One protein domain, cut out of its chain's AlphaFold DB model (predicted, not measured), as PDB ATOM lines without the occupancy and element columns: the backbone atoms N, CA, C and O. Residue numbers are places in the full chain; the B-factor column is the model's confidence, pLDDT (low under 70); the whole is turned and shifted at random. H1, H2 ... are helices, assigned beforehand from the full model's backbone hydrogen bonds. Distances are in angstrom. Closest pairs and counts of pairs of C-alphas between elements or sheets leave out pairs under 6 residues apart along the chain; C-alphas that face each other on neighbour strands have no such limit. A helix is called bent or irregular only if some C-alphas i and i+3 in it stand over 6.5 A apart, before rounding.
ATOM      1  N   SER A  29       5.681 -56.580 -33.710       76.44
ATOM      2  CA  SER A  29       6.298 -57.098 -34.932       76.44
ATOM      3  C   SER A  29       6.321 -55.991 -35.987       76.44
ATOM      4  O   SER A  29       5.358 -55.831 -36.742       76.44
ATOM      5  N   PRO A  30       7.375 -55.153 -36.008       73.81
ATOM      6  CA  PRO A  30       7.428 -54.017 -36.907       73.81
ATOM      7  C   PRO A  30       7.395 -54.479 -38.368       73.81
ATOM      8  O   PRO A  30       8.199 -55.326 -38.758       73.81
ATOM      9  N   PRO A  31       6.545 -53.883 -39.221       72.81
ATOM     10  CA  PRO A  31       6.481 -54.237 -40.639       72.81
ATOM     11  C   PRO A  31       7.715 -53.767 -41.434       72.81
ATOM     12  O   PRO A  31       7.850 -54.076 -42.614       72.81
ATOM     13  N   CYS A  32       8.621 -53.003 -40.812       74.50
ATOM     14  CA  CYS A  32       9.831 -52.468 -41.427       74.50
ATOM     15  C   CYS A  32      11.051 -52.739 -40.542       74.50
ATOM     16  O   CYS A  32      11.041 -52.419 -39.355       74.50
ATOM     17  N   ARG A  33      12.142 -53.230 -41.147       76.69
ATOM     18  CA  ARG A  33      13.414 -53.557 -40.465       76.69
ATOM     19  C   ARG A  33      14.049 -52.399 -39.686       76.69
ATOM     20  O   ARG A  33      14.877 -52.644 -38.818       76.69
ATOM     21  N   TYR A  34      13.723 -51.155 -40.037       83.88
ATOM     22  CA  TYR A  34      14.290 -49.950 -39.419       83.88
ATOM     23  C   TYR A  34      13.362 -49.319 -38.381       83.88
ATOM     24  O   TYR A  34      13.739 -48.354 -37.720       83.88
ATOM     25  N   LEU A  35      12.147 -49.848 -38.234       81.12
ATOM     26  CA  LEU A  35      11.209 -49.371 -37.240       81.12
ATOM     27  C   LEU A  35      11.430 -50.146 -35.939       81.12
ATOM     28  O   LEU A  35      11.136 -51.335 -35.858       81.12
ATOM     29  N   GLY A  36      11.951 -49.471 -34.914       86.38
ATOM     30  CA  GLY A  36      12.119 -50.074 -33.592       86.38
ATOM     31  C   GLY A  36      10.779 -50.502 -32.980       86.38
ATOM     32  O   GLY A  36       9.745 -49.882 -33.228       86.38
ATOM     33  N   THR A  37      10.794 -51.533 -32.136       85.56
ATOM     34  CA  THR A  37       9.589 -52.101 -31.499       85.56
ATOM     35  C   THR A  37       8.818 -51.079 -30.662       85.56
ATOM     36  O   THR A  37       7.598 -50.999 -30.771       85.56
ATOM     37  N   THR A  38       9.507 -50.229 -29.895       88.56
ATOM     38  CA  THR A  38       8.879 -49.132 -29.136       88.56
ATOM     39  C   THR A  38       8.211 -48.110 -30.052       88.56
ATOM     40  O   THR A  38       7.085 -47.687 -29.797       88.56
ATOM     41  N   ALA A  39       8.881 -47.726 -31.142       85.56
ATOM     42  CA  ALA A  39       8.317 -46.800 -32.118       85.56
ATOM     43  C   ALA A  39       7.086 -47.409 -32.806       85.56
ATOM     44  O   ALA A  39       6.064 -46.740 -32.933       85.56
ATOM     45  N   CYS A  40       7.150 -48.693 -33.167       85.00
ATOM     46  CA  CYS A  40       6.027 -49.446 -33.720       85.00
ATOM     47  C   CYS A  40       4.825 -49.477 -32.762       85.00
ATOM     48  O   CYS A  40       3.716 -49.128 -33.163       85.00
ATOM     49  N   ALA A  41       5.042 -49.793 -31.483       86.44
ATOM     50  CA  ALA A  41       3.984 -49.802 -30.474       86.44
ATOM     51  C   ALA A  41       3.347 -48.413 -30.274       86.44
ATOM     52  O   ALA A  41       2.124 -48.295 -30.178       86.44
ATOM     53  N   ASN A  42       4.157 -47.350 -30.270       88.12
ATOM     54  CA  ASN A  42       3.667 -45.974 -30.155       88.12
ATOM     55  C   ASN A  42       2.820 -45.562 -31.367       88.12
ATOM     56  O   ASN A  42       1.754 -44.969 -31.191       88.12
ATOM     57  N   ILE A  43       3.260 -45.905 -32.583       85.00
ATOM     58  CA  ILE A  43       2.498 -45.670 -33.816       85.00
ATOM     59  C   ILE A  43       1.178 -46.440 -33.767       85.00
ATOM     60  O   ILE A  43       0.124 -45.855 -34.000       85.00
ATOM     61  N   TYR A  44       1.216 -47.720 -33.393       85.44
ATOM     62  CA  TYR A  44       0.020 -48.551 -33.283       85.44
ATOM     63  C   TYR A  44      -1.015 -47.943 -32.329       85.44
ATOM     64  O   TYR A  44      -2.199 -47.847 -32.665       85.44
ATOM     65  N   LYS A  45      -0.568 -47.469 -31.159       87.81
ATOM     66  CA  LYS A  45      -1.426 -46.773 -30.197       87.81
ATOM     67  C   LYS A  45      -2.032 -45.502 -30.803       87.81
ATOM     68  O   LYS A  45      -3.244 -45.329 -30.750       87.81
ATOM     69  N   ALA A  46      -1.209 -44.643 -31.407       84.56
ATOM     70  CA  ALA A  46      -1.667 -43.382 -31.992       84.56
ATOM     71  C   ALA A  46      -2.689 -43.599 -33.121       84.56
ATOM     72  O   ALA A  46      -3.711 -42.915 -33.174       84.56
ATOM     73  N   CYS A  47      -2.449 -44.582 -33.991       82.75
ATOM     74  CA  CYS A  47      -3.386 -44.981 -35.036       82.75
ATOM     75  C   CYS A  47      -4.698 -45.507 -34.442       82.75
ATOM     76  O   CYS A  47      -5.764 -45.071 -34.861       82.75
ATOM     77  N   THR A  48      -4.641 -46.379 -33.431       83.44
ATOM     78  CA  THR A  48      -5.844 -46.903 -32.758       83.44
ATOM     79  C   THR A  48      -6.688 -45.774 -32.157       83.44
ATOM     80  O   THR A  48      -7.901 -45.726 -32.376       83.44
ATOM     81  N   ASP A  49      -6.047 -44.825 -31.469       86.06
ATOM     82  CA  ASP A  49      -6.715 -43.657 -30.886       86.06
ATOM     83  C   ASP A  49      -7.348 -42.764 -31.966       86.06
ATOM     84  O   ASP A  49      -8.494 -42.327 -31.823       86.06
ATOM     85  N   PHE A  50      -6.636 -42.512 -33.071       82.75
ATOM     86  CA  PHE A  50      -7.152 -41.736 -34.200       82.75
ATOM     87  C   PHE A  50      -8.394 -42.388 -34.810       82.75
ATOM     88  O   PHE A  50      -9.417 -41.732 -35.009       82.75
ATOM     89  N   ILE A  51      -8.330 -43.695 -35.055       78.75
ATOM     90  CA  ILE A  51      -9.424 -44.471 -35.633       78.75
ATOM     91  C   ILE A  51     -10.656 -44.440 -34.723       78.75
ATOM     92  O   ILE A  51     -11.778 -44.264 -35.204       78.75
ATOM     93  N   GLY A  52     -10.458 -44.601 -33.412       82.44
ATOM     94  CA  GLY A  52     -11.539 -44.536 -32.432       82.44
ATOM     95  C   GLY A  52     -12.243 -43.178 -32.418       82.44
ATOM     96  O   GLY A  52     -13.467 -43.130 -32.320       82.44
ATOM     97  N   ARG A  53     -11.486 -42.083 -32.562       84.88
ATOM     98  CA  ARG A  53     -12.009 -40.708 -32.491       84.88
ATOM     99  C   ARG A  53     -12.602 -40.199 -33.802       84.88
ATOM    100  O   ARG A  53     -13.624 -39.524 -33.779       84.88
ATOM    101  N   PHE A  54     -11.966 -40.503 -34.931       81.88
ATOM    102  CA  PHE A  54     -12.251 -39.851 -36.213       81.88
ATOM    103  C   PHE A  54     -12.710 -40.813 -37.311       81.88
ATOM    104  O   PHE A  54     -13.158 -40.357 -38.359       81.88
ATOM    105  N   GLY A  55     -12.653 -42.133 -37.097       77.81
ATOM    106  CA  GLY A  55     -12.977 -43.114 -38.138       77.81
ATOM    107  C   GLY A  55     -14.406 -42.989 -38.680       77.81
ATOM    108  O   GLY A  55     -14.610 -43.056 -39.888       77.81
ATOM    109  N   ALA A  56     -15.392 -42.750 -37.810       81.12
ATOM    110  CA  ALA A  56     -16.785 -42.566 -38.231       81.12
ATOM    111  C   ALA A  56     -16.986 -41.276 -39.045       81.12
ATOM    112  O   ALA A  56     -17.693 -41.277 -40.051       81.12
ATOM    113  N   GLU A  57     -16.324 -40.194 -38.638       79.00
ATOM    114  CA  GLU A  57     -16.381 -38.902 -39.322       79.00
ATOM    115  C   GLU A  57     -15.695 -38.956 -40.693       79.00
ATOM    116  O   GLU A  57     -16.219 -38.445 -41.677       79.00
ATOM    117  N   ALA A  58     -14.558 -39.646 -40.790       72.88
ATOM    118  CA  ALA A  58     -13.861 -39.844 -42.053       72.88
ATOM    119  C   ALA A  58     -14.720 -40.620 -43.069       72.88
ATOM    120  O   ALA A  58     -14.799 -40.216 -44.230       72.88
ATOM    121  N   VAL A  59     -15.429 -41.667 -42.625       75.88
ATOM    122  CA  VAL A  59     -16.403 -42.395 -43.460       75.88
ATOM    123  C   VAL A  59     -17.564 -41.487 -43.872       75.88
ATOM    124  O   VAL A  59     -17.955 -41.480 -45.037       75.88
ATOM    125  N   ARG A  60     -18.087 -40.660 -42.955       74.31
ATOM    126  CA  ARG A  60     -19.157 -39.690 -43.252       74.31
ATOM    127  C   ARG A  60     -18.747 -38.672 -44.322       74.31
ATOM    128  O   ARG A  60     -19.582 -38.252 -45.117       74.31
ATOM    129  N   LEU A  61     -17.470 -38.297 -44.363       77.75
ATOM    130  CA  LEU A  61     -16.884 -37.410 -45.375       77.75
ATOM    131  C   LEU A  61     -16.549 -38.126 -46.700       77.75
ATOM    132  O   LEU A  61     -15.903 -37.538 -47.565       77.75
ATOM    133  N   GLY A  62     -16.970 -39.384 -46.872       68.19
ATOM    134  CA  GLY A  62     -16.793 -40.146 -48.109       68.19
ATOM    135  C   GLY A  62     -15.388 -40.716 -48.306       68.19
ATOM    136  O   GLY A  62     -15.049 -41.126 -49.416       68.19
ATOM    137  N   ARG A  63     -14.551 -40.748 -47.259       66.31
ATOM    138  CA  ARG A  63     -13.272 -41.466 -47.311       66.31
ATOM    139  C   ARG A  63     -13.538 -42.962 -47.168       66.31
ATOM    140  O   ARG A  63     -14.261 -43.376 -46.266       66.31
ATOM    141  N   THR A  64     -12.932 -43.762 -48.037       66.50
ATOM    142  CA  THR A  64     -13.087 -45.228 -48.031       66.50
ATOM    143  C   THR A  64     -12.096 -45.900 -47.076       66.50
ATOM    144  O   THR A  64     -11.039 -45.334 -46.784       66.50
ATOM    145  N   THR A  65     -12.366 -47.128 -46.610       61.97
ATOM    146  CA  THR A  65     -11.431 -47.891 -45.746       61.97
ATOM    147  C   THR A  65      -9.966 -47.895 -46.247       61.97
ATOM    148  O   THR A  65      -9.069 -47.618 -45.449       61.97
ATOM    149  N   PRO A  66      -9.655 -48.103 -47.541       62.22
ATOM    150  CA  PRO A  66      -8.276 -48.015 -48.024       62.22
ATOM    151  C   PRO A  66      -7.676 -46.610 -47.902       62.22
ATOM    152  O   PRO A  66      -6.488 -46.478 -47.637       62.22
ATOM    153  N   GLN A  67      -8.485 -45.556 -48.045       63.81
ATOM    154  CA  GLN A  67      -8.036 -44.167 -47.915       63.81
ATOM    155  C   GLN A  67      -7.827 -43.736 -46.462       63.81
ATOM    156  O   GLN A  67      -6.954 -42.916 -46.193       63.81
ATOM    157  N   ILE A  68      -8.619 -44.270 -45.531       64.12
ATOM    158  CA  ILE A  68      -8.513 -43.942 -44.104       64.12
ATOM    159  C   ILE A  68      -7.405 -44.762 -43.439       64.12
ATOM    160  O   ILE A  68      -6.661 -44.242 -42.613       64.12
ATOM    161  N   PHE A  69      -7.309 -46.047 -43.780       63.22
ATOM    162  CA  PHE A  69      -6.485 -47.005 -43.046       63.22
ATOM    163  C   PHE A  69      -5.255 -47.464 -43.822       63.22
ATOM    164  O   PHE A  69      -4.398 -48.127 -43.245       63.22
ATOM    165  N   GLY A  70      -5.172 -47.168 -45.125       65.50
ATOM    166  CA  GLY A  70      -4.190 -47.819 -45.983       65.50
ATOM    167  C   GLY A  70      -4.364 -49.335 -45.939       65.50
ATOM    168  O   GLY A  70      -3.374 -50.042 -45.927       65.50
ATOM    169  N   VAL A  71      -5.589 -49.861 -45.817       59.56
ATOM    170  CA  VAL A  71      -5.848 -51.309 -45.769       59.56
ATOM    171  C   VAL A  71      -6.826 -51.683 -46.871       59.56
ATOM    172  O   VAL A  71      -7.960 -51.208 -46.905       59.56
TER     173      VAL A  71
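AT A GLANCE: This is residues 29 to 71 of the 84 residues of an uncharacterized protein of Methylorubrum extorquens (UniProt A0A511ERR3). What shape does the printed part make? From its first residue, a short unnamed stretch, residues 29 to 36, folds back at one end of a long helix, H1; after a kink near residue 54 the chain turns at the far end, and the small helix H2 comes back by the last turns of H1. How is it made up? The 43 residues hold two named helices, H1 then H2, and no named strand, and the class is all helix. Is it compact? It is loose, with a radius of gyration of the C-alphas of 12.4 A, and only just elongated, spanning 35 by 17 by 11 A.

HOW THE PARTS SIT: Where does H1, residues 37 to 60, meet H2, residues 65 to 69? They only just touch, with 3 pairs of C-alphas within 8 A, and H1 does so with residues 55 to 59 alone. The closest C-alphas are those of Ala 58 and Ile 68, 7.0 A apart. What do the backbones show? In H2 every O i to N i+4 pair is within hydrogen-bond range; in H1 18 of 20 are.

IN THESE COORDINATES: Where does H1 run? It goes from C-alpha 37 at (9.589, -52.101, -31.499) to C-alpha 60, 33.4 A away, and is irregular: C-alphas 53 and 56 are 7.7 A apart. Where does H2 end? It ends with C-alpha 69 at (-6.485, -47.005, -43.046).

THE WHOLE: How large is it? The two C-alphas farthest apart, those of Arg 33 and Arg 60, are 35.5 A apart. Is it whole? The printed part has no cut, and the link from H1 to H2 is tight. Where is confidence low? Residues 62 to 71 are under 70 in pLDDT.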